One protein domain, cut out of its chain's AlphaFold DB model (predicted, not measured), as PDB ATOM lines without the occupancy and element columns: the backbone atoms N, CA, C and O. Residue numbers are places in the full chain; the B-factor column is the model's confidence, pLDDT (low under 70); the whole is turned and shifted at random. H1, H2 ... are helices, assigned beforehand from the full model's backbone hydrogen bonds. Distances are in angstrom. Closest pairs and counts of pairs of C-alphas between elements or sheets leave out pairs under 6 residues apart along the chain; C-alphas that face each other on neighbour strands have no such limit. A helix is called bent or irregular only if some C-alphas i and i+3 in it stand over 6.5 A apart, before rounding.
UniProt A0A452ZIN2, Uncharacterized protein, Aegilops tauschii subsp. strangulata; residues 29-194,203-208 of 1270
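AT A GLANCE: This is residues 29 to 194 and 203 to 208 of the 1270 residues of an uncharacterized protein of Aegilops tauschii subsp. strangulata (UniProt A0A452ZIN2). Three helical hairpins pack together, with H6 at the core: H6 folds back into H7, the H4 and H5 hairpin packs on one side of it, and the hairpin of H8b and H9 packs on another. H1 packs on H4 away from H6, and the short H2 and H3 lie at the far end of the body. The 172 printed residues hold nine named helices, H1 to H9 in chain order, and no named strand; the class is all helix. The whole is compact, with a radius of gyration of the C-alphas of 16.2 A, and spans 51 by 38 by 26 A.

IN THESE COORDINATES: The longest helix by residues, H8, residues 143 to 163, was assigned as one helix by its hydrogen bonds but is bent: C-alphas 152 and 155 are 8.1 A apart. Its arms are H8a, residues 143 to 152, and H8b, residues 155 to 163. H6 covers residues 98 to 117, 23.4 A; H7 123 to 139, 20.4 A; H4 63 to 81, 23.6 A; H5 84 to 94, 15.6 A. H1 covers residues 32 to 41, from C-alpha 32 at (10.660, -37.577, -41.088); H2 46 to 50; H3 53 to 56. H9 covers residues 178 to 190, 18.1 A, and ends at C-alpha 190 at (-19.619, -40.575, -49.480). H4, H6 and H7 are irregular, H7 only just: C-alphas 69 and 72 are 7.1 A apart, 104 and 107 8.1 A, 132 and 135 6.9 A.

HOW THE PARTS SIT: H8a and H8b stand about perpendicular, at 78 degrees. H8a is close to H6 but not clearly touching, with the closest C-alphas, Val 107 and Ile 150, 8.0 A apart. H8b touches H6, the hub, at a steep tilt of 56 degrees; the closest C-alphas are Gly 111 and Ile 157, 5.4 A. H8b and H9 form a hairpin at a shallow tilt of 4 degrees, closest at C-alphas Val 158 and Ile 185, 6.5 A. H6 and H7 form another at 19 degrees, closest at C-alphas Ser 99 and Gly 139, 4.1 A. H4 touches H6 at a steep tilt of 48 degrees, closest at C-alphas Ser 76 and Ile 109, 4.7 A. H4 and H5 form a hairpin at 20 degrees, closest at C-alphas Lys 64 and Leu 94, 6.0 A. With residues 70 to 78 alone, H4 touches H1, closest at C-alphas Trp 73 and Gly 33, 5.8 A. H2 and H3 are each close to H4 but not clearly touching, at 6.7 A and 6.8 A between closest C-alphas. Helix packing is mostly crossed, only just, with 3 of 9 tilts shallow. Every O i to N i+4 pair is within hydrogen-bond range in H1, H2, H5, H8a, H8b and H9, against 12 of 15 in H4, 14 of 16 in H6 and 11 of 13 in H7; H3 is too short for such a pair.

THE WHOLE: The C-alphas farthest apart, Ala 61 and Asp 194, are 51.2 A from each other. Residues 195 to 202 are not printed, and C-alphas 194 and 203 are 14.0 A apart across this cut. The link from H8 to H9, residues 164 to 177, is long. The mean pLDDT of the printed part is 74.1, and 35 residues are under 70, among them 167 to 174 and 203 to 208.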
ATOM      1  N   ASP A  29      13.620 -34.545 -44.624       77.88
ATOM      2  CA  ASP A  29      12.180 -34.244 -44.673       77.88
ATOM      3  C   ASP A  29      11.358 -35.412 -45.251       77.88
ATOM      4  O   ASP A  29      10.312 -35.771 -44.707       77.88
ATOM      5  N   GLN A  30      11.867 -36.090 -46.288       78.62
ATOM      6  CA  GLN A  30      11.211 -37.267 -46.883       78.62
ATOM      7  C   GLN A  30      11.230 -38.510 -45.971       78.62
ATOM      8  O   GLN A  30      10.454 -39.437 -46.191       78.62
ATOM      9  N   LEU A  31      12.094 -38.538 -44.951       78.88
ATOM     10  CA  LEU A  31      12.224 -39.626 -43.974       78.88
ATOM     11  C   LEU A  31      11.629 -39.276 -42.596       78.88
ATOM     12  O   LEU A  31      11.609 -40.135 -41.713       78.88
ATOM     13  N   MET A  32      11.122 -38.051 -42.399       79.50
ATOM     14  CA  MET A  32      10.660 -37.577 -41.088       79.50
ATOM     15  C   MET A  32       9.536 -38.422 -40.497       79.50
ATOM     16  O   MET A  32       9.621 -38.785 -39.328       79.50
ATOM     17  N   GLY A  33       8.519 -38.780 -41.287       78.69
ATOM     18  CA  GLY A  33       7.387 -39.588 -40.820       78.69
ATOM     19  C   GLY A  33       7.830 -40.896 -40.141       78.69
ATOM     20  O   GLY A  33       7.583 -41.060 -38.946       78.69
ATOM     21  N   PRO A  34       8.545 -41.798 -40.844       80.31
ATOM     22  CA  PRO A  34       9.070 -43.038 -40.261       80.31
ATOM     23  C   PRO A  34      10.050 -42.839 -39.095       80.31
ATOM     24  O   PRO A  34      10.021 -43.614 -38.138       80.31
ATOM     25  N   ILE A  35      10.917 -41.819 -39.149       82.44
ATOM     26  CA  ILE A  35      11.871 -41.532 -38.063       82.44
ATOM     27  C   ILE A  35      11.118 -41.133 -36.789       82.44
ATOM     28  O   ILE A  35      11.382 -41.693 -35.727       82.44
ATOM     29  N   LEU A  36      10.159 -40.209 -36.894       81.38
ATOM     30  CA  LEU A  36       9.343 -39.741 -35.771       81.38
ATOM     31  C   LEU A  36       8.447 -40.854 -35.219       81.38
ATOM     32  O   LEU A  36       8.365 -41.007 -34.002       81.38
ATOM     33  N   PHE A  37       7.832 -41.660 -36.090       80.25
ATOM     34  CA  PHE A  37       7.030 -42.809 -35.670       80.25
ATOM     35  C   PHE A  37       7.861 -43.790 -34.835       80.25
ATOM     36  O   PHE A  37       7.489 -44.109 -33.707       80.25
ATOM     37  N   ARG A  38       9.038 -44.200 -35.332       78.56
ATOM     38  CA  ARG A  38       9.943 -45.099 -34.596       78.56
ATOM     39  C   ARG A  38      10.481 -44.463 -33.307       78.56
ATOM     40  O   ARG A  38      10.627 -45.159 -32.309       78.56
ATOM     41  N   TRP A  39      10.719 -43.150 -33.290       80.94
ATOM     42  CA  TRP A  39      11.154 -42.417 -32.094       80.94
ATOM     43  C   TRP A  39      10.105 -42.447 -30.972       80.94
ATOM     44  O   TRP A  39      10.445 -42.721 -29.820       80.94
ATOM     45  N   VAL A  40       8.831 -42.217 -31.316       78.12
ATOM     46  CA  VAL A  40       7.692 -42.331 -30.388       78.12
ATOM     47  C   VAL A  40       7.463 -43.791 -29.988       78.12
ATOM     48  O   VAL A  40       7.256 -44.081 -28.811       78.12
ATOM     49  N   ALA A  41       7.569 -44.730 -30.933       76.31
ATOM     50  CA  ALA A  41       7.368 -46.152 -30.669       76.31
ATOM     51  C   ALA A  41       8.384 -46.746 -29.672       76.31
ATOM     52  O   ALA A  41       8.043 -47.687 -28.952       76.31
ATOM     53  N   CYS A  42       9.597 -46.183 -29.622       79.31
ATOM     54  CA  CYS A  42      10.677 -46.538 -28.697       79.31
ATOM     55  C   CYS A  42      10.724 -45.689 -27.406       79.31
ATOM     56  O   CYS A  42      11.707 -45.786 -26.673       79.31
ATOM     57  N   GLU A  43       9.713 -44.854 -27.131       73.50
ATOM     58  CA  GLU A  43       9.574 -44.066 -25.886       73.50
ATOM     59  C   GLU A  43      10.754 -43.111 -25.586       73.50
ATOM     60  O   GLU A  43      11.070 -42.784 -24.439       73.50
ATOM     61  N   VAL A  44      11.425 -42.613 -26.632       75.81
ATOM     62  CA  VAL A  44      12.587 -41.726 -26.482       75.81
ATOM     63  C   VAL A  44      12.145 -40.273 -26.262       75.81
ATOM     64  O   VAL A  44      11.402 -39.698 -27.053       75.81
ATOM     65  N   SER A  45      12.664 -39.627 -25.210       76.44
ATOM     66  CA  SER A  45      12.245 -38.272 -24.806       76.44
ATOM     67  C   SER A  45      12.283 -37.223 -25.937       76.44
ATOM     68  O   SER A  45      13.299 -37.059 -26.625       76.44
ATOM     69  N   LEU A  46      11.225 -36.415 -26.067       74.50
ATOM     70  CA  LEU A  46      11.153 -35.326 -27.061       74.50
ATOM     71  C   LEU A  46      12.244 -34.252 -26.858       74.50
ATOM     72  O   LEU A  46      12.730 -33.645 -27.812       74.50
ATOM     73  N   VAL A  47      12.727 -34.078 -25.622       74.44
ATOM     74  CA  VAL A  47      13.851 -33.181 -25.295       74.44
ATOM     75  C   VAL A  47      15.156 -33.616 -25.978       74.44
ATOM     76  O   VAL A  47      16.003 -32.778 -26.288       74.44
ATOM     77  N   SER A  48      15.342 -34.914 -26.237       73.88
ATOM     78  CA  SER A  48      16.501 -35.399 -26.998       73.88
ATOM     79  C   SER A  48      16.362 -35.208 -28.513       73.88
ATOM     80  O   SER A  48      17.384 -35.001 -29.162       73.88
ATOM     81  N   LEU A  49      15.139 -35.142 -29.050       75.31
ATOM     82  CA  LEU A  49      14.874 -34.820 -30.458       75.31
ATOM     83  C   LEU A  49      15.269 -33.363 -30.784       75.31
ATOM     84  O   LEU A  49      15.986 -33.114 -31.749       75.31
ATOM     85  N   VAL A  50      14.915 -32.399 -29.923       73.12
ATOM     86  CA  VAL A  50      15.319 -30.982 -30.091       73.12
ATOM     87  C   VAL A  50      16.839 -30.793 -30.014       73.12
ATOM     88  O   VAL A  50      17.402 -29.978 -30.739       73.12
ATOM     89  N   LYS A  51      17.557 -31.611 -29.229       72.19
ATOM     90  CA  LYS A  51      19.039 -31.615 -29.197       72.19
ATOM     91  C   LYS A  51      19.695 -32.102 -30.501       72.19
ATOM     92  O   LYS A  51      20.930 -32.174 -30.552       72.19
ATOM     93  N   VAL A  52      18.896 -32.473 -31.503       72.62
ATOM     94  CA  VAL A  52      19.296 -32.952 -32.832       72.62
ATOM     95  C   VAL A  52      18.790 -32.012 -33.950       72.62
ATOM     96  O   VAL A  52      19.097 -32.244 -35.113       72.62
ATOM     97  N   GLN A  53      18.120 -30.892 -33.634       74.50
ATOM     98  CA  GLN A  53      17.587 -29.932 -34.626       74.50
ATOM     99  C   GLN A  53      18.627 -29.408 -35.645       74.50
ATOM    100  O   GLN A  53      18.304 -29.221 -36.819       74.50
ATOM    101  N   GLU A  54      19.904 -29.308 -35.248       70.56
ATOM    102  CA  GLU A  54      21.032 -28.977 -36.138       70.56
ATOM    103  C   GLU A  54      21.208 -29.962 -37.311       70.56
ATOM    104  O   GLU A  54      21.787 -29.590 -38.331       70.56
ATOM    105  N   MET A  55      20.723 -31.210 -37.214       70.94
ATOM    106  CA  MET A  55      20.723 -32.164 -38.338       70.94
ATOM    107  C   MET A  55      19.754 -31.766 -39.444       70.94
ATOM    108  O   MET A  55      20.058 -31.955 -40.620       70.94
ATOM    109  N   PHE A  56      18.615 -31.193 -39.072       69.06
ATOM    110  CA  PHE A  56      17.552 -30.813 -39.996       69.06
ATOM    111  C   PHE A  56      17.757 -29.403 -40.570       69.06
ATOM    112  O   PHE A  56      16.998 -28.977 -41.432       69.06
ATOM    113  N   GLY A  57      18.822 -28.705 -40.155       65.75
ATOM    114  CA  GLY A  57      19.191 -27.383 -40.668       65.75
ATOM    115  C   GLY A  57      18.514 -26.208 -39.960       65.75
ATOM    116  O   GLY A  57      18.551 -25.105 -40.491       65.75
ATOM    117  N   PHE A  58      17.921 -26.431 -38.783       72.25
ATOM    118  CA  PHE A  58      17.307 -25.379 -37.968       72.25
ATOM    119  C   PHE A  58      18.294 -24.828 -36.929       72.25
ATOM    120  O   PHE A  58      19.044 -25.587 -36.305       72.25
ATOM    121  N   ASP A  59      18.258 -23.510 -36.715       67.25
ATOM    122  CA  ASP A  59      19.100 -22.822 -35.734       67.25
ATOM    123  C   ASP A  59      18.765 -23.236 -34.297       67.25
ATOM    124  O   ASP A  59      17.606 -23.247 -33.874       67.25
ATOM    125  N   THR A  60      19.796 -23.472 -33.483       62.00
ATOM    126  CA  THR A  60      19.610 -23.873 -32.077       62.00
ATOM    127  C   THR A  60      18.914 -22.827 -31.210       62.00
ATOM    128  O   THR A  60      18.347 -23.176 -30.174       62.00
ATOM    129  N   ALA A  61      18.910 -21.567 -31.649       58.22
ATOM    130  CA  ALA A  61      18.228 -20.458 -30.996       58.22
ATOM    131  C   ALA A  61      16.691 -20.498 -31.130       58.22
ATOM    132  O   ALA A  61      16.008 -19.792 -30.386       58.22
ATOM    133  N   LYS A  62      16.129 -21.298 -32.052       71.38
ATOM    134  CA  LYS A  62      14.698 -21.264 -32.397       71.38
ATOM    135  C   LYS A  62      14.032 -22.653 -32.428       71.38
ATOM    136  O   LYS A  62      13.526 -23.081 -33.465       71.38
ATOM    137  N   PRO A  63      13.908 -23.343 -31.279       68.75
ATOM    138  CA  PRO A  63      13.271 -24.664 -31.221       68.75
ATOM    139  C   PRO A  63      11.784 -24.669 -31.616       68.75
ATOM    140  O   PRO A  63      11.242 -25.732 -31.899       68.75
ATOM    141  N   LYS A  64      11.114 -23.507 -31.654       75.88
ATOM    142  CA  LYS A  64       9.714 -23.390 -32.092       75.88
ATOM    143  C   LYS A  64       9.529 -23.716 -33.571       75.88
ATOM    144  O   LYS A  64       8.713 -24.569 -33.883       75.88
ATOM    145  N   GLU A  65      10.331 -23.105 -34.445       76.31
ATOM    146  CA  GLU A  65      10.247 -23.296 -35.904       76.31
ATOM    147  C   GLU A  65      10.467 -24.779 -36.274       76.31
ATOM    148  O   GLU A  65       9.776 -25.330 -37.128       76.31
ATOM    149  N   PHE A  66      11.362 -25.464 -35.551       79.25
ATOM    150  CA  PHE A  66      11.597 -26.904 -35.695       79.25
ATOM    151  C   PHE A  66      10.422 -27.772 -35.208       79.25
ATOM    152  O   PHE A  66      10.093 -28.775 -35.839       79.25
ATOM    153  N   ILE A  67       9.772 -27.403 -34.097       78.06
ATOM    154  CA  ILE A  67       8.611 -28.139 -33.571       78.06
ATOM    155  C   ILE A  67       7.386 -27.930 -34.472       78.06
ATOM    156  O   ILE A  67       6.725 -28.909 -34.801       78.06
ATOM    157  N   GLU A  68       7.130 -26.708 -34.948       79.44
ATOM    158  CA  GLU A  68       6.043 -26.389 -35.890       79.44
ATOM    159  C   GLU A  68       6.151 -27.188 -37.203       79.44
ATOM    160  O   GLU A  68       5.136 -27.666 -37.716       79.44
ATOM    161  N   HIS A  69       7.377 -27.408 -37.701       79.56
ATOM    162  CA  HIS A  69       7.674 -28.261 -38.865       79.56
ATOM    163  C   HIS A  69       7.414 -29.758 -38.610       79.56
ATOM    164  O   HIS A  69       7.029 -30.498 -39.514       79.56
ATOM    165  N   ILE A  70       7.596 -30.219 -37.369       78.94
ATOM    166  CA  ILE A  70       7.477 -31.631 -36.962       78.94
ATOM    167  C   ILE A  70       6.059 -32.020 -36.513       78.94
ATOM    168  O   ILE A  70       5.657 -33.180 -36.671       78.94
ATOM    169  N   CYS A  71       5.292 -31.066 -35.980       78.44
ATOM    170  CA  CYS A  71       3.933 -31.257 -35.472       78.44
ATOM    171  C   CYS A  71       2.995 -32.077 -36.384       78.44
ATOM    172  O   CYS A  71       2.331 -32.957 -35.833       78.44
ATOM    173  N   PRO A  72       2.963 -31.897 -37.725       78.44
ATOM    174  CA  PRO A  72       2.092 -32.663 -38.626       78.44
ATOM    175  C   PRO A  72       2.140 -34.187 -38.465       78.44
ATOM    176  O   PRO A  72       1.113 -34.866 -38.540       78.44
ATOM    177  N   TRP A  73       3.335 -34.728 -38.225       77.06
ATOM    178  CA  TRP A  73       3.552 -36.165 -38.056       77.06
ATOM    179  C   TRP A  73       3.552 -36.550 -36.577       77.06
ATOM    180  O   TRP A  73       2.860 -37.482 -36.171       77.06
ATOM    181  N   LEU A  74       4.299 -35.802 -35.759       82.50
ATOM    182  CA  LEU A  74       4.527 -36.134 -34.354       82.50
ATOM    183  C   LEU A  74       3.239 -36.117 -33.523       82.50
ATOM    184  O   LEU A  74       3.038 -37.005 -32.698       82.50
ATOM    185  N   LEU A  75       2.361 -35.133 -33.741       80.56
ATOM    186  CA  LEU A  75       1.128 -34.982 -32.968       80.56
ATOM    187  C   LEU A  75       0.192 -36.181 -33.180       80.56
ATOM    188  O   LEU A  75      -0.326 -36.745 -32.220       80.56
ATOM    189  N   SER A  76       0.066 -36.624 -34.431       77.25
ATOM    190  CA  SER A  76      -0.714 -37.796 -34.833       77.25
ATOM    191  C   SER A  76      -0.213 -39.080 -34.157       77.25
ATOM    192  O   SER A  76      -1.013 -39.845 -33.624       77.25
ATOM    193  N   PHE A  77       1.108 -39.295 -34.097       79.19
ATOM    194  CA  PHE A  77       1.693 -40.473 -33.439       79.19
ATOM    195  C   PHE A  77       1.574 -40.437 -31.907       79.19
ATOM    196  O   PHE A  77       1.319 -41.473 -31.295       79.19
ATOM    197  N   LEU A  78       1.726 -39.264 -31.279       77.81
ATOM    198  CA  LEU A  78       1.555 -39.111 -29.827       77.81
ATOM    199  C   LEU A  78       0.103 -39.348 -29.393       77.81
ATOM    200  O   LEU A  78      -0.120 -39.962 -28.351       77.81
ATOM    201  N   ILE A  79      -0.873 -38.907 -30.195       77.19
ATOM    202  CA  ILE A  79      -2.299 -39.146 -29.932       77.19
ATOM    203  C   ILE A  79      -2.644 -40.631 -30.136       77.19
ATOM    204  O   ILE A  79      -3.265 -41.211 -29.251       77.19
ATOM    205  N   LEU A  80      -2.173 -41.276 -31.215       74.12
ATOM    206  CA  LEU A  80      -2.363 -42.723 -31.452       74.12
ATOM    207  C   LEU A  80      -1.802 -43.620 -30.330       74.12
ATOM    208  O   LEU A  80      -2.293 -44.728 -30.134       74.12
ATOM    209  N   ARG A  81      -0.786 -43.153 -29.591       73.44
ATOM    210  CA  ARG A  81      -0.206 -43.846 -28.423       73.44
ATOM    211  C   ARG A  81      -0.726 -43.367 -27.060       73.44
ATOM    212  O   ARG A  81      -0.451 -44.034 -26.066       73.44
ATOM    213  N   GLY A  82      -1.433 -42.239 -26.987       72.06
ATOM    214  CA  GLY A  82      -1.934 -41.665 -25.731       72.06
ATOM    215  C   GLY A  82      -0.890 -40.972 -24.836       72.06
ATOM    216  O   GLY A  82      -1.105 -40.869 -23.628       72.06
ATOM    217  N   ASP A  83       0.234 -40.476 -25.375       75.75
ATOM    218  CA  ASP A  83       1.281 -39.818 -24.566       75.75
ATOM    219  C   ASP A  83       0.903 -38.381 -24.149       75.75
ATOM    220  O   ASP A  83       1.277 -37.378 -24.768       75.75
ATOM    221  N   ALA A  84       0.194 -38.273 -23.025       72.62
ATOM    222  CA  ALA A  84      -0.167 -36.996 -22.416       72.62
ATOM    223  C   ALA A  84       1.043 -36.159 -21.941       72.62
ATOM    224  O   ALA A  84       0.926 -34.935 -21.829       72.62
ATOM    225  N   ALA A  85       2.203 -36.763 -21.656       74.44
ATOM    226  CA  ALA A  85       3.386 -36.022 -21.216       74.44
ATOM    227  C   ALA A  85       4.052 -35.298 -22.396       74.44
ATOM    228  O   ALA A  85       4.371 -34.108 -22.290       74.44
ATOM    229  N   GLY A  86       4.183 -35.980 -23.539       75.12
ATOM    230  CA  GLY A  86       4.650 -35.400 -24.796       75.12
ATOM    231  C   GLY A  86       3.756 -34.261 -25.291       75.12
ATOM    232  O   GLY A  86       4.253 -33.175 -25.599       75.12
ATOM    233  N   LEU A  87       2.431 -34.453 -25.277       77.25
ATOM    234  CA  LEU A  87       1.451 -33.437 -25.695       77.25
ATOM    235  C   LEU A  87       1.522 -32.154 -24.847       77.25
ATOM    236  O   LEU A  87       1.606 -31.046 -25.385       77.25
ATOM    237  N   ASN A  88       1.572 -32.290 -23.519       77.56
ATOM    238  CA  ASN A  88       1.722 -31.152 -22.607       77.56
ATOM    239  C   ASN A  88       3.065 -30.421 -22.777       77.56
ATOM    240  O   ASN A  88       3.159 -29.216 -22.537       77.56
ATOM    241  N   TRP A  89       4.118 -31.131 -23.185       81.12
ATOM    242  CA  TRP A  89       5.423 -30.537 -23.462       81.12
ATOM    243  C   TRP A  89       5.444 -29.769 -24.799       81.12
ATOM    244  O   TRP A  89       6.017 -28.680 -24.853       81.12
ATOM    245  N   ILE A  90       4.755 -30.259 -25.840       80.81
ATOM    246  CA  ILE A  90       4.569 -29.535 -27.116       80.81
ATOM    247  C   ILE A  90       3.751 -28.252 -26.905       80.81
ATOM    248  O   ILE A  90       4.153 -27.183 -27.361       80.81
ATOM    249  N   SER A  91       2.653 -28.312 -26.144       80.94
ATOM    250  CA  SER A  91       1.864 -27.113 -25.808       80.94
ATOM    251  C   SER A  91       2.717 -26.034 -25.118       80.94
ATOM    252  O   SER A  91       2.665 -24.854 -25.482       80.94
ATOM    253  N   LYS A  92       3.579 -26.441 -24.174       80.19
ATOM    254  CA  LYS A  92       4.493 -25.530 -23.462       80.19
ATOM    255  C   LYS A  92       5.592 -24.940 -24.347       80.19
ATOM    256  O   LYS A  92       6.012 -23.817 -24.086       80.19
ATOM    257  N   THR A  93       6.077 -25.656 -25.363       77.25
ATOM    258  CA  THR A  93       7.126 -25.140 -26.263       77.25
ATOM    259  C   THR A  93       6.567 -24.220 -27.350       77.25
ATOM    260  O   THR A  93       7.189 -23.198 -27.646       77.25
ATOM    261  N   LEU A  94       5.368 -24.503 -27.871       77.50
ATOM    262  CA  LEU A  94       4.666 -23.638 -28.832       77.50
ATOM    263  C   LEU A  94       4.074 -22.363 -28.196       77.50
ATOM    264  O   LEU A  94       3.887 -21.366 -28.892       77.50
ATOM    265  N   LEU A  95       3.849 -22.349 -26.875       78.25
ATOM    266  CA  LEU A  95       3.086 -21.317 -26.141       78.25
ATOM    267  C   LEU A  95       1.608 -21.214 -26.573       78.25
ATOM    268  O   LEU A  95       1.037 -20.126 -26.587       78.25
ATOM    269  N   GLN A  96       0.980 -22.343 -26.911       81.00
ATOM    270  CA  GLN A  96      -0.439 -22.418 -27.274       81.00
ATOM    271  C   GLN A  96      -1.148 -23.506 -26.455       81.00
ATOM    272  O   GLN A  96      -0.527 -24.533 -26.170       81.00
ATOM    273  N   PRO A  97      -2.434 -23.333 -26.088       80.81
ATOM    274  CA  PRO A  97      -3.205 -24.372 -25.408       80.81
ATOM    275  C   PRO A  97      -3.400 -25.590 -26.319       80.81
ATOM    276  O   PRO A  97      -3.529 -25.452 -27.536       80.81
ATOM    277  N   LEU A  98      -3.444 -26.787 -25.725       77.19
ATOM    278  CA  LEU A  98      -3.510 -28.055 -26.460       77.19
ATOM    279  C   LEU A  98      -4.707 -28.124 -27.428       77.19
ATOM    280  O   LEU A  98      -4.540 -28.564 -28.564       77.19
ATOM    281  N   SER A  99      -5.872 -27.605 -27.025       75.19
ATOM    282  CA  SER A  99      -7.072 -27.537 -27.867       75.19
ATOM    283  C   SER A  99      -6.890 -26.657 -29.111       75.19
ATOM    284  O   SER A  99      -7.357 -27.026 -30.188       75.19
ATOM    285  N   ALA A 100      -6.137 -25.553 -29.034       78.25
ATOM    286  CA  ALA A 100      -5.811 -24.734 -30.209       78.25
ATOM    287  C   ALA A 100      -4.832 -25.444 -31.160       78.25
ATOM    288  O   ALA A 100      -5.022 -25.397 -32.375       78.25
ATOM    289  N   VAL A 101      -3.830 -26.150 -30.622       79.81
ATOM    290  CA  VAL A 101      -2.867 -26.928 -31.425       79.81
ATOM    291  C   VAL A 101      -3.576 -28.077 -32.154       79.81
ATOM    292  O   VAL A 101      -3.385 -28.258 -33.356       79.81
ATOM    293  N   ILE A 102      -4.458 -28.813 -31.469       78.00
ATOM    294  CA  ILE A 102      -5.246 -29.899 -32.075       78.00
ATOM    295  C   ILE A 102      -6.236 -29.355 -33.115       78.00
ATOM    296  O   ILE A 102      -6.326 -29.925 -34.201       78.00
ATOM    297  N   LYS A 103      -6.920 -28.230 -32.852       78.81
ATOM    298  CA  LYS A 103      -7.790 -27.571 -33.848       78.81
ATOM    299  C   LYS A 103      -6.997 -27.077 -35.070       78.81
ATOM    300  O   LYS A 103      -7.485 -27.207 -36.189       78.81
ATOM    301  N   GLY A 104      -5.765 -26.590 -34.890       78.56
ATOM    302  CA  GLY A 104      -4.879 -26.156 -35.979       78.56
ATOM    303  C   GLY A 104      -4.378 -27.294 -36.880       78.56
ATOM    304  O   GLY A 104      -4.353 -27.146 -38.100       78.56
ATOM    305  N   TYR A 105      -4.034 -28.447 -36.300       80.56
ATOM    306  CA  TYR A 105      -3.502 -29.610 -37.028       80.56
ATOM    307  C   TYR A 105      -4.540 -30.723 -37.295       80.56
ATOM    308  O   TYR A 105      -4.186 -31.793 -37.797       80.56
ATOM    309  N   PHE A 106      -5.829 -30.470 -37.022       83.25
ATOM    310  CA  PHE A 106      -6.936 -31.441 -37.100       83.25
ATOM    311  C   PHE A 106      -6.933 -32.286 -38.382       83.25
ATOM    312  O   PHE A 106      -7.089 -33.502 -38.324       83.25
ATOM    313  N   VAL A 107      -6.688 -31.658 -39.537       81.88
ATOM    314  CA  VAL A 107      -6.665 -32.309 -40.861       81.88
ATOM    315  C   VAL A 107      -5.664 -33.468 -40.932       81.88
ATOM    316  O   VAL A 107      -5.963 -34.509 -41.516       81.88
ATOM    317  N   GLN A 108      -4.477 -33.288 -40.353       81.00
ATOM    318  CA  GLN A 108      -3.375 -34.249 -40.431       81.00
ATOM    319  C   GLN A 108      -3.568 -35.383 -39.423       81.00
ATOM    320  O   GLN A 108      -3.420 -36.550 -39.789       81.00
ATOM    321  N   ILE A 109      -4.005 -35.047 -38.203       79.38
ATOM    322  CA  ILE A 109      -4.362 -36.023 -37.164       79.38
ATOM    323  C   ILE A 109      -5.494 -36.922 -37.673       79.38
ATOM    324  O   ILE A 109      -5.360 -38.145 -37.692       79.38
ATOM    325  N   PHE A 110      -6.591 -36.319 -38.140       80.69
ATOM    326  CA  PHE A 110      -7.767 -37.040 -38.621       80.69
ATOM    327  C   PHE A 110      -7.444 -37.904 -39.845       80.69
ATOM    328  O   PHE A 110      -7.814 -39.075 -39.872       80.69
ATOM    329  N   GLY A 111      -6.701 -37.361 -40.821       80.81
ATOM    330  CA  GLY A 111      -6.284 -38.084 -42.026       80.81
ATOM    331  C   GLY A 111      -5.402 -39.306 -41.742       80.81
ATOM    332  O   GLY A 111      -5.585 -40.347 -42.369       80.81
ATOM    333  N   LEU A 112      -4.486 -39.227 -40.772       78.50
ATOM    334  CA  LEU A 112      -3.666 -40.377 -40.377       78.50
ATOM    335  C   LEU A 112      -4.456 -41.399 -39.546       78.50
ATOM    336  O   LEU A 112      -4.361 -42.597 -39.810       78.50
ATOM    337  N   CYS A 113      -5.283 -40.951 -38.598       77.00
ATOM    338  CA  CYS A 113      -6.066 -41.857 -37.752       77.00
ATOM    339  C   CYS A 113      -7.144 -42.614 -38.550       77.00
ATOM    340  O   CYS A 113      -7.321 -43.814 -38.354       77.00
ATOM    341  N   ILE A 114      -7.832 -41.972 -39.503       78.50
ATOM    342  CA  ILE A 114      -8.851 -42.655 -40.326       78.50
ATOM    343  C   ILE A 114      -8.250 -43.684 -41.290       78.50
ATOM    344  O   ILE A 114      -8.880 -44.702 -41.590       78.50
ATOM    345  N   ALA A 115      -7.017 -43.457 -41.743       75.94
ATOM    346  CA  ALA A 115      -6.271 -44.438 -42.515       75.94
ATOM    347  C   ALA A 115      -5.796 -45.610 -41.638       75.94
ATOM    348  O   ALA A 115      -5.963 -46.762 -42.036       75.94
ATOM    349  N   ALA A 116      -5.332 -45.336 -40.411       74.94
ATOM    350  CA  ALA A 116      -4.967 -46.362 -39.431       74.94
ATOM    351  C   ALA A 116      -6.157 -47.257 -39.028       74.94
ATOM    352  O   ALA A 116      -6.002 -48.477 -38.988       74.94
ATOM    353  N   LYS A 117      -7.363 -46.691 -38.844       76.62
ATOM    354  CA  LYS A 117      -8.613 -47.444 -38.598       76.62
ATOM    355  C   LYS A 117      -8.889 -48.515 -39.665       76.62
ATOM    356  O   LYS A 117      -9.384 -49.597 -39.361       76.62
ATOM    357  N   ASN A 118      -8.593 -48.219 -40.928       70.94
ATOM    358  CA  ASN A 118      -8.817 -49.148 -42.040       70.94
ATOM    359  C   ASN A 118      -7.591 -50.044 -42.330       70.94
ATOM    360  O   ASN A 118      -7.617 -50.828 -43.280       70.94
ATOM    361  N   GLY A 119      -6.522 -49.923 -41.536       70.00
ATOM    362  CA  GLY A 119      -5.303 -50.718 -41.640       70.00
ATOM    363  C   GLY A 119      -5.382 -52.086 -40.958       70.00
ATOM    364  O   GLY A 119      -6.385 -52.470 -40.359       70.00
ATOM    365  N   THR A 120      -4.282 -52.837 -41.049       62.16
ATOM    366  CA  THR A 120      -4.142 -54.183 -40.474       62.16
ATOM    367  C   THR A 120      -3.085 -54.194 -39.368       62.16
ATOM    368  O   THR A 120      -1.895 -54.321 -39.652       62.16
ATOM    369  N   GLY A 121      -3.506 -54.071 -38.107       67.38
ATOM    370  CA  GLY A 121      -2.614 -54.101 -36.944       67.38
ATOM    371  C   GLY A 121      -3.316 -53.691 -35.641       67.38
ATOM    372  O   GLY A 121      -4.466 -53.259 -35.692       67.38
ATOM    373  N   PRO A 122      -2.634 -53.777 -34.481       62.50
ATOM    374  CA  PRO A 122      -3.188 -53.379 -33.175       62.50
ATOM    375  C   PRO A 122      -3.472 -51.869 -33.071       62.50
ATOM    376  O   PRO A 122      -4.191 -51.411 -32.191       62.50
ATOM    377  N   GLU A 123      -2.914 -51.083 -33.991       63.84
ATOM    378  CA  GLU A 123      -3.112 -49.637 -34.094       63.84
ATOM    379  C   GLU A 123      -4.497 -49.270 -34.648       63.84
ATOM    380  O   GLU A 123      -4.907 -48.119 -34.527       63.84
ATOM    381  N   LYS A 124      -5.245 -50.239 -35.199       70.00
ATOM    382  CA  LYS A 124      -6.639 -50.054 -35.617       70.00
ATOM    383  C   LYS A 124      -7.540 -49.703 -34.430       70.00
ATOM    384  O   LYS A 124      -8.241 -48.696 -34.474       70.00
ATOM    385  N   ASP A 125      -7.493 -50.508 -33.374       66.81
ATOM    386  CA  ASP A 125      -8.377 -50.368 -32.208       66.81
ATOM    387  C   ASP A 125      -8.042 -49.079 -31.422       66.81
ATOM    388  O   ASP A 125      -8.922 -48.371 -30.919       66.81
ATOM    389  N   LEU A 126      -6.754 -48.714 -31.403       68.69
ATOM    390  CA  LEU A 126      -6.265 -47.422 -30.912       68.69
ATOM    391  C   LEU A 126      -6.733 -46.249 -31.790       68.69
ATOM    392  O   LEU A 126      -7.127 -45.211 -31.269       68.69
ATOM    393  N   ALA A 127      -6.746 -46.390 -33.118       70.88
ATOM    394  CA  ALA A 127      -7.239 -45.347 -34.015       70.88
ATOM    395  C   ALA A 127      -8.758 -45.132 -33.903       70.88
ATOM    396  O   ALA A 127      -9.219 -43.995 -34.002       70.88
ATOM    397  N   GLU A 128      -9.542 -46.190 -33.669       71.31
ATOM    398  CA  GLU A 128     -10.984 -46.078 -33.423       71.31
ATOM    399  C   GLU A 128     -11.272 -45.334 -32.113       71.31
ATOM    400  O   GLU A 128     -11.967 -44.316 -32.134       71.31
ATOM    401  N   THR A 129     -10.677 -45.758 -30.994       73.25
ATOM    402  CA  THR A 129     -10.819 -45.055 -29.701       73.25
ATOM    403  C   THR A 129     -10.342 -43.598 -29.767       73.25
ATOM    404  O   THR A 129     -11.008 -42.700 -29.245       73.25
ATOM    405  N   VAL A 130      -9.262 -43.316 -30.503       71.75
ATOM    406  CA  VAL A 130      -8.782 -41.945 -30.731       71.75
ATOM    407  C   VAL A 130      -9.778 -41.086 -31.513       71.75
ATOM    408  O   VAL A 130      -9.991 -39.932 -31.139       71.75
ATOM    409  N   LEU A 131     -10.389 -41.611 -32.581       71.38
ATOM    410  CA  LEU A 131     -11.318 -40.859 -33.437       71.38
ATOM    411  C   LEU A 131     -12.663 -40.560 -32.763       71.38
ATOM    412  O   LEU A 131     -13.260 -39.517 -33.051       71.38
ATOM    413  N   TYR A 132     -13.144 -41.463 -31.904       68.88
ATOM    414  CA  TYR A 132     -14.438 -41.316 -31.231       68.88
ATOM    415  C   TYR A 132     -14.341 -40.642 -29.857       68.88
ATOM    416  O   TYR A 132     -15.235 -39.873 -29.521       68.88
ATOM    417  N   GLU A 133     -13.267 -40.854 -29.086       68.12
ATOM    418  CA  GLU A 133     -13.166 -40.344 -27.709       68.12
ATOM    419  C   GLU A 133     -11.994 -39.369 -27.517       68.12
ATOM    420  O   GLU A 133     -12.199 -38.217 -27.119       68.12
ATOM    421  N   SER A 134     -10.755 -39.784 -27.813       67.50
ATOM    422  CA  SER A 134      -9.568 -39.009 -27.407       67.50
ATOM    423  C   SER A 134      -9.419 -37.672 -28.144       67.50
ATOM    424  O   SER A 134      -9.004 -36.689 -27.531       67.50
ATOM    425  N   LEU A 135      -9.785 -37.590 -29.430       72.44
ATOM    426  CA  LEU A 135      -9.753 -36.335 -30.200       72.44
ATOM    427  C   LEU A 135     -10.737 -35.285 -29.664       72.44
ATOM    428  O   LEU A 135     -10.409 -34.097 -29.647       72.44
ATOM    429  N   LEU A 136     -11.919 -35.714 -29.212       72.19
ATOM    430  CA  LEU A 136     -12.935 -34.821 -28.647       72.19
ATOM    431  C   LEU A 136     -12.509 -34.323 -27.259       72.19
ATOM    432  O   LEU A 136     -12.584 -33.125 -26.987       72.19
ATOM    433  N   GLN A 137     -11.990 -35.226 -26.415       71.19
ATOM    434  CA  GLN A 137     -11.532 -34.912 -25.056       71.19
ATOM    435  C   GLN A 137     -10.278 -34.024 -25.035       71.19
ATOM    436  O   GLN A 137     -10.243 -33.038 -24.305       71.19
ATOM    437  N   LEU A 138      -9.251 -34.338 -25.837       65.38
ATOM    438  CA  LEU A 138      -7.999 -33.567 -25.870       65.38
ATOM    439  C   LEU A 138      -8.143 -32.234 -26.619       65.38
ATOM    440  O   LEU A 138      -7.417 -31.283 -26.331       65.38
ATOM    441  N   GLY A 139      -9.047 -32.175 -27.601       65.94
ATOM    442  CA  GLY A 139      -9.257 -31.000 -28.445       65.94
ATOM    443  C   GLY A 139     -10.328 -30.021 -27.952       65.94
ATOM    444  O   GLY A 139     -10.438 -28.946 -28.541       65.94
ATOM    445  N   GLU A 140     -11.118 -30.373 -26.931       73.44
ATOM    446  CA  GLU A 140     -12.318 -29.624 -26.507       73.44
ATOM    447  C   GLU A 140     -13.239 -29.330 -27.714       73.44
ATOM    448  O   GLU A 140     -13.552 -28.179 -28.038       73.44
ATOM    449  N   ILE A 141     -13.593 -30.388 -28.455       72.75
ATOM    450  CA  ILE A 141     -14.396 -30.328 -29.688       72.75
ATOM    451  C   ILE A 141     -15.728 -31.048 -29.447       72.75
ATOM    452  O   ILE A 141     -15.737 -32.167 -28.943       72.75
ATOM    453  N   SER A 142     -16.849 -30.431 -29.827       76.81
ATOM    454  CA  SER A 142     -18.150 -31.115 -29.863       76.81
ATOM    455  C   SER A 142     -18.288 -31.991 -31.118       76.81
ATOM    456  O   SER A 142     -17.664 -31.719 -32.142       76.81
ATOM    457  N   GLU A 143     -19.136 -33.023 -31.091       74.56
ATOM    458  CA  GLU A 143     -19.380 -33.872 -32.275       74.56
ATOM    459  C   GLU A 143     -19.856 -33.052 -33.488       74.56
ATOM    460  O   GLU A 143     -19.384 -33.256 -34.607       74.56
ATOM    461  N   PHE A 144     -20.702 -32.044 -33.251       72.00
ATOM    462  CA  PHE A 144     -21.125 -31.087 -34.274       72.00
ATOM    463  C   PHE A 144     -19.954 -30.267 -34.831       72.00
ATOM    464  O   PHE A 144     -19.837 -30.146 -36.048       72.00
ATOM    465  N   GLU A 145     -19.064 -29.731 -33.985       76.00
ATOM    466  CA  GLU A 145     -17.863 -29.014 -34.447       76.00
ATOM    467  C   GLU A 145     -16.919 -29.918 -35.248       76.00
ATOM    468  O   GLU A 145     -16.362 -29.467 -36.250       76.00
ATOM    469  N   ARG A 146     -16.757 -31.188 -34.848       74.12
ATOM    470  CA  ARG A 146     -15.960 -32.180 -35.585       74.12
ATOM    471  C   ARG A 146     -16.507 -32.363 -36.999       74.12
ATOM    472  O   ARG A 146     -15.747 -32.271 -37.960       74.12
ATOM    473  N   ASP A 147     -17.809 -32.585 -37.140       75.44
ATOM    474  CA  ASP A 147     -18.428 -32.859 -38.441       75.44
ATOM    475  C   ASP A 147     -18.421 -31.616 -39.349       75.44
ATOM    476  O   ASP A 147     -18.213 -31.717 -40.563       75.44
ATOM    477  N   ASP A 148     -18.540 -30.426 -38.759       78.06
ATOM    478  CA  ASP A 148     -18.383 -29.151 -39.458       78.06
ATOM    479  C   ASP A 148     -16.927 -28.899 -39.905       78.06
ATOM    480  O   ASP A 148     -16.700 -28.381 -41.003       78.06
ATOM    481  N   LEU A 149     -15.930 -29.287 -39.096       77.94
ATOM    482  CA  LEU A 149     -14.508 -29.247 -39.460       77.94
ATOM    483  C   LEU A 149     -14.184 -30.249 -40.574       77.94
ATOM    484  O   LEU A 149     -13.507 -29.881 -41.536       77.94
ATOM    485  N   ILE A 150     -14.711 -31.477 -40.507       77.50
ATOM    486  CA  ILE A 150     -14.587 -32.466 -41.587       77.50
ATOM    487  C   ILE A 150     -15.166 -31.875 -42.878       77.50
ATOM    488  O   ILE A 150     -14.455 -31.799 -43.879       77.50
ATOM    489  N   ARG A 151     -16.399 -31.348 -42.856       75.06
ATOM    490  CA  ARG A 151     -17.042 -30.740 -44.037       75.06
ATOM    491  C   ARG A 151     -16.246 -29.561 -44.617       75.06
ATOM    492  O   ARG A 151     -16.160 -29.429 -45.837       75.06
ATOM    493  N   LYS A 152     -15.644 -28.717 -43.771       79.00
ATOM    494  CA  LYS A 152     -14.794 -27.585 -44.198       79.00
ATOM    495  C   LYS A 152     -13.457 -28.042 -44.794       79.00
ATOM    496  O   LYS A 152     -12.979 -27.419 -45.742       79.00
ATOM    497  N   HIS A 153     -12.872 -29.125 -44.280       80.06
ATOM    498  CA  HIS A 153     -11.518 -29.568 -44.631       80.06
ATOM    499  C   HIS A 153     -11.434 -30.861 -45.462       80.06
ATOM    500  O   HIS A 153     -10.323 -31.282 -45.769       80.06
ATOM    501  N   MET A 154     -12.552 -31.452 -45.904       79.38
ATOM    502  CA  MET A 154     -12.620 -32.666 -46.745       79.38
ATOM    503  C   MET A 154     -11.565 -32.715 -47.865       79.38
ATOM    504  O   MET A 154     -10.859 -33.709 -48.008       79.38
ATOM    505  N   VAL A 155     -11.399 -31.623 -48.623       80.81
ATOM    506  CA  VAL A 155     -10.389 -31.530 -49.698       80.81
ATOM    507  C   VAL A 155      -8.968 -31.677 -49.140       80.81
ATOM    508  O   VAL A 155      -8.155 -32.405 -49.698       80.81
ATOM    509  N   SER A 156      -8.658 -31.024 -48.022       80.81
ATOM    510  CA  SER A 156      -7.349 -31.117 -47.367       80.81
ATOM    511  C   SER A 156      -7.112 -32.492 -46.732       80.81
ATOM    512  O   SER A 156      -5.989 -32.983 -46.788       80.81
ATOM    513  N   ILE A 157      -8.153 -33.143 -46.194       81.94
ATOM    514  CA  ILE A 157      -8.085 -34.504 -45.632       81.94
ATOM    515  C   ILE A 157      -7.745 -35.517 -46.736       81.94
ATOM    516  O   ILE A 157      -6.799 -36.285 -46.583       81.94
ATOM    517  N   VAL A 158      -8.443 -35.474 -47.879       82.25
ATOM    518  CA  VAL A 158      -8.125 -36.319 -49.051       82.25
ATOM    519  C   VAL A 158      -6.714 -36.029 -49.573       82.25
ATOM    520  O   VAL A 158      -5.982 -36.956 -49.913       82.25
ATOM    521  N   GLY A 159      -6.293 -34.760 -49.564       79.81
ATOM    522  CA  GLY A 159      -4.920 -34.375 -49.892       79.81
ATOM    523  C   GLY A 159      -3.888 -35.050 -48.986       79.81
ATOM    524  O   GLY A 159      -2.938 -35.634 -49.500       79.81
ATOM    525  N   VAL A 160      -4.096 -35.038 -47.663       80.62
ATOM    526  CA  VAL A 160      -3.229 -35.739 -46.700       80.62
ATOM    527  C   VAL A 160      -3.235 -37.245 -46.958       80.62
ATOM    528  O   VAL A 160      -2.154 -37.811 -47.075       80.62
ATOM    529  N   LEU A 161      -4.401 -37.883 -47.124       79.81
ATOM    530  CA  LEU A 161      -4.505 -39.327 -47.396       79.81
ATOM    531  C   LEU A 161      -3.662 -39.758 -48.609       79.81
ATOM    532  O   LEU A 161      -2.943 -40.754 -48.537       79.81
ATOM    533  N   LEU A 162      -3.676 -38.971 -49.690       80.50
ATOM    534  CA  LEU A 162      -2.856 -39.220 -50.882       80.50
ATOM    535  C   LEU A 162      -1.345 -39.080 -50.619       80.50
ATOM    536  O   LEU A 162      -0.560 -39.767 -51.264       80.50
ATOM    537  N   THR A 163      -0.904 -38.262 -49.655       77.25
ATOM    538  CA  THR A 163       0.531 -38.164 -49.302       77.25
ATOM    539  C   THR A 163       1.068 -39.388 -48.552       77.25
ATOM    540  O   THR A 163       2.284 -39.550 -48.438       77.25
ATOM    541  N   VAL A 164       0.184 -40.242 -48.030       76.06
ATOM    542  CA  VAL A 164       0.518 -41.358 -47.129       76.06
ATOM    543  C   VAL A 164       0.558 -42.709 -47.884       76.06
ATOM    544  O   VAL A 164       0.649 -43.787 -47.298       76.06
ATOM    545  N   SER A 165       0.555 -42.679 -49.218       76.44
ATOM    546  CA  SER A 165       0.694 -43.864 -50.070       76.44
ATOM    547  C   SER A 165       2.098 -44.485 -50.024       76.44
ATOM    548  O   SER A 165       3.105 -43.780 -50.098       76.44
ATOM    549  N   SER A 166       2.186 -45.820 -49.988       75.44
ATOM    550  CA  SER A 166       3.453 -46.545 -50.191       75.44
ATOM    551  C   SER A 166       3.326 -47.751 -51.113       75.44
ATOM    552  O   SER A 166       2.272 -48.362 -51.251       75.44
ATOM    553  N   THR A 167       4.455 -48.116 -51.719       61.44
ATOM    554  CA  THR A 167       4.585 -49.239 -52.663       61.44
ATOM    555  C   THR A 167       5.127 -50.512 -52.001       61.44
ATOM    556  O   THR A 167       5.456 -51.478 -52.690       61.44
ATOM    557  N   ALA A 168       5.321 -50.501 -50.680       62.38
ATOM    558  CA  ALA A 168       5.880 -51.620 -49.931       62.38
ATOM    559  C   ALA A 168       4.800 -52.677 -49.647       62.38
ATOM    560  O   ALA A 168       3.663 -52.350 -49.325       62.38
ATOM    561  N   ARG A 169       5.165 -53.965 -49.731       52.34
ATOM    562  CA  ARG A 169       4.251 -55.085 -49.415       52.34
ATOM    563  C   ARG A 169       3.960 -55.230 -47.914       52.34
ATOM    564  O   ARG A 169       3.040 -55.947 -47.547       52.34
ATOM    565  N   GLN A 170       4.757 -54.577 -47.074       51.41
ATOM    566  CA  GLN A 170       4.543 -54.419 -45.640       51.41
ATOM    567  C   GLN A 170       4.514 -52.914 -45.378       51.41
ATOM    568  O   GLN A 170       5.507 -52.230 -45.628       51.41
ATOM    569  N   SER A 171       3.363 -52.397 -44.957       58.09
ATOM    570  CA  SER A 171       3.146 -50.975 -44.706       58.09
ATOM    571  C   SER A 171       3.379 -50.671 -43.224       58.09
ATOM    572  O   SER A 171       2.523 -50.968 -42.394       58.09
ATOM    573  N   GLU A 172       4.547 -50.120 -42.891       64.44
ATOM    574  CA  GLU A 172       4.796 -49.516 -41.575       64.44
ATOM    575  C   GLU A 172       4.163 -48.117 -41.512       64.44
ATOM    576  O   GLU A 172       4.270 -47.354 -42.481       64.44
ATOM    577  N   LEU A 173       3.582 -47.743 -40.363       63.59
ATOM    578  CA  LEU A 173       3.141 -46.365 -40.136       63.59
ATOM    579  C   LEU A 173       4.307 -45.371 -40.359       63.59
ATOM    580  O   LEU A 173       5.443 -45.633 -39.955       63.59
ATOM    581  N   PRO A 174       4.052 -44.210 -40.993       67.06
ATOM    582  CA  PRO A 174       2.730 -43.688 -41.341       67.06
ATOM    583  C   PRO A 174       2.057 -44.308 -42.572       67.06
ATOM    584  O   PRO A 174       0.876 -44.054 -42.747       67.06
ATOM    585  N   TYR A 175       2.754 -45.040 -43.443       76.75
ATOM    586  CA  TYR A 175       2.258 -45.311 -44.796       76.75
ATOM    587  C   TYR A 175       1.224 -46.444 -44.894       76.75
ATOM    588  O   TYR A 175       1.253 -47.393 -44.118       76.75
ATOM    589  N   PHE A 176       0.369 -46.393 -45.926       78.25
ATOM    590  CA  PHE A 176      -0.680 -47.390 -46.189       78.25
ATOM    591  C   PHE A 176      -0.654 -47.944 -47.623       78.25
ATOM    592  O   PHE A 176       0.018 -47.409 -48.513       78.25
ATOM    593  N   SER A 177      -1.395 -49.039 -47.836       80.88
ATOM    594  CA  SER A 177      -1.582 -49.681 -49.142       80.88
ATOM    595  C   SER A 177      -2.746 -49.070 -49.939       80.88
ATOM    596  O   SER A 177      -3.624 -48.395 -49.396       80.88
ATOM    597  N   ARG A 178      -2.769 -49.337 -51.251       75.75
ATOM    598  CA  ARG A 178      -3.753 -48.802 -52.210       75.75
ATOM    599  C   ARG A 178      -5.202 -49.137 -51.862       75.75
ATOM    600  O   ARG A 178      -6.048 -48.254 -51.913       75.75
ATOM    601  N   GLU A 179      -5.481 -50.380 -51.475       76.06
ATOM    602  CA  GLU A 179      -6.840 -50.812 -51.121       76.06
ATOM    603  C   GLU A 179      -7.366 -50.120 -49.862       76.06
ATOM    604  O   GLU A 179      -8.527 -49.720 -49.814       76.06
ATOM    605  N   ILE A 180      -6.502 -49.952 -48.854       77.62
ATOM    606  CA  ILE A 180      -6.839 -49.258 -47.607       77.62
ATOM    607  C   ILE A 180      -7.182 -47.800 -47.925       77.62
ATOM    608  O   ILE A 180      -8.242 -47.320 -47.531       77.62
ATOM    609  N   LEU A 181      -6.329 -47.114 -48.696       79.56
ATOM    610  CA  LEU A 181      -6.529 -45.708 -49.050       79.56
ATOM    611  C   LEU A 181      -7.753 -45.476 -49.952       79.56
ATOM    612  O   LEU A 181      -8.479 -44.508 -49.748       79.56
ATOM    613  N   ALA A 182      -8.037 -46.363 -50.909       76.94
ATOM    614  CA  ALA A 182      -9.248 -46.253 -51.724       76.94
ATOM    615  C   ALA A 182     -10.525 -46.358 -50.862       76.94
ATOM    616  O   ALA A 182     -11.426 -45.526 -50.989       76.94
ATOM    617  N   ARG A 183     -10.575 -47.318 -49.920       76.25
ATOM    618  CA  ARG A 183     -11.696 -47.455 -48.970       76.25
ATOM    619  C   ARG A 183     -11.814 -46.249 -48.031       76.25
ATOM    620  O   ARG A 183     -12.927 -45.776 -47.813       76.25
ATOM    621  N   THR A 184     -10.703 -45.715 -47.507       77.94
ATOM    622  CA  THR A 184     -10.745 -44.546 -46.604       77.94
ATOM    623  C   THR A 184     -11.250 -43.297 -47.319       77.94
ATOM    624  O   THR A 184     -12.057 -42.556 -46.762       77.94
ATOM    625  N   ILE A 185     -10.838 -43.078 -48.572       79.31
ATOM    626  CA  ILE A 185     -11.300 -41.941 -49.372       79.31
ATOM    627  C   ILE A 185     -12.795 -42.087 -49.703       79.31
ATOM    628  O   ILE A 185     -13.523 -41.104 -49.565       79.31
ATOM    629  N   LYS A 186     -13.281 -43.296 -50.037       76.69
ATOM    630  CA  LYS A 186     -14.723 -43.567 -50.219       76.69
ATOM    631  C   LYS A 186     -15.523 -43.222 -48.951       76.69
ATOM    632  O   LYS A 186     -16.461 -42.435 -49.033       76.69
ATOM    633  N   GLN A 187     -15.092 -43.694 -47.776       77.31
ATOM    634  CA  GLN A 187     -15.730 -43.383 -46.481       77.31
ATOM    635  C   GLN A 187     -15.744 -41.877 -46.151       77.31
ATOM    636  O   GLN A 187     -16.740 -41.364 -45.645       77.31
ATOM    637  N   VAL A 188     -14.663 -41.140 -46.441       76.69
ATOM    638  CA  VAL A 188     -14.585 -39.687 -46.179       76.69
ATOM    639  C   VAL A 188     -15.470 -38.871 -47.128       76.69
ATOM    640  O   VAL A 188     -15.982 -37.826 -46.725       76.69
ATOM    641  N   VAL A 189     -15.628 -39.307 -48.381       73.81
ATOM    642  CA  VAL A 189     -16.342 -38.551 -49.426       73.81
ATOM    643  C   VAL A 189     -17.838 -38.868 -49.465       73.81
ATOM    644  O   VAL A 189     -18.643 -37.937 -49.528       73.81
ATOM    645  N   ASP A 190     -18.214 -40.148 -49.411       72.38
ATOM    646  CA  ASP A 190     -19.619 -40.575 -49.480       72.38
ATOM    647  C   ASP A 190     -20.293 -40.628 -48.092       72.38
ATOM    648  O   ASP A 190     -21.516 -40.507 -48.005       72.38
ATOM    649  N   GLY A 191     -19.500 -40.682 -47.012       67.06
ATOM    650  CA  GLY A 191     -19.938 -40.539 -45.621       67.06
ATOM    651  C   GLY A 191     -19.752 -41.795 -44.763       67.06
ATOM    652  O   GLY A 191     -19.586 -42.907 -45.256       67.06
ATOM    653  N   PHE A 192     -19.814 -41.617 -43.440       60.78
ATOM    654  CA  PHE A 192     -19.580 -42.679 -42.448       60.78
ATOM    655  C   PHE A 192     -20.740 -43.673 -42.253       60.78
ATOM    656  O   PHE A 192     -20.591 -44.602 -41.465       60.78
ATOM    657  N   MET A 193     -21.897 -43.455 -42.886       45.25
ATOM    658  CA  MET A 193     -23.168 -44.078 -42.474       45.25
ATOM    659  C   MET A 193     -23.603 -45.312 -43.278       45.25
ATOM    660  O   MET A 193     -24.482 -46.029 -42.811       45.25
ATOM    661  N   ASP A 194     -22.976 -45.597 -44.421       43.66
ATOM    662  CA  ASP A 194     -23.360 -46.707 -45.306       43.66
ATOM    663  C   ASP A 194     -22.291 -47.825 -45.261       43.66
ATOM    664  O   ASP A 194     -21.547 -48.038 -46.217       43.66
ATOM    665  N   THR A 203     -14.961 -50.008 -56.122       56.41
ATOM    666  CA  THR A 203     -14.086 -49.010 -55.479       56.41
ATOM    667  C   THR A 203     -14.359 -47.565 -55.916       56.41
ATOM    668  O   THR A 203     -13.753 -46.641 -55.373       56.41
ATOM    669  N   VAL A 204     -15.270 -47.360 -56.871       62.31
ATOM    670  CA  VAL A 204     -15.632 -46.051 -57.427       62.31
ATOM    671  C   VAL A 204     -16.471 -45.249 -56.424       62.31
ATOM    672  O   VAL A 204     -17.381 -45.776 -55.783       62.31
ATOM    673  N   VAL A 205     -16.158 -43.959 -56.291       69.06
ATOM    674  CA  VAL A 205     -16.819 -43.034 -55.357       69.06
ATOM    675  C   VAL A 205     -17.988 -42.312 -56.036       69.06
ATOM    676  O   VAL A 205     -17.860 -41.822 -57.163       69.06
ATOM    677  N   ILE A 206     -19.131 -42.214 -55.351       62.81
ATOM    678  CA  ILE A 206     -20.358 -41.607 -55.898       62.81
ATOM    679  C   ILE A 206     -20.251 -40.068 -55.870       62.81
ATOM    680  O   ILE A 206     -20.688 -39.390 -56.803       62.81
ATOM    681  N   ASP A 207     -19.592 -39.516 -54.848       65.38
ATOM    682  CA  ASP A 207     -19.218 -38.107 -54.670       65.38
ATOM    683  C   ASP A 207     -20.406 -37.140 -54.794       65.38
ATOM    684  O   ASP A 207     -20.450 -36.229 -55.630       65.38
ATOM    685  N   LYS A 208     -21.371 -37.322 -53.886       61.12
ATOM    686  CA  LYS A 208     -22.560 -36.462 -53.732       61.12
ATOM    687  C   LYS A 208     -22.195 -34.987 -53.447       61.12
ATOM    688  O   LYS A 208     -22.979 -34.085 -53.737       61.12
TER     689      LYS A 208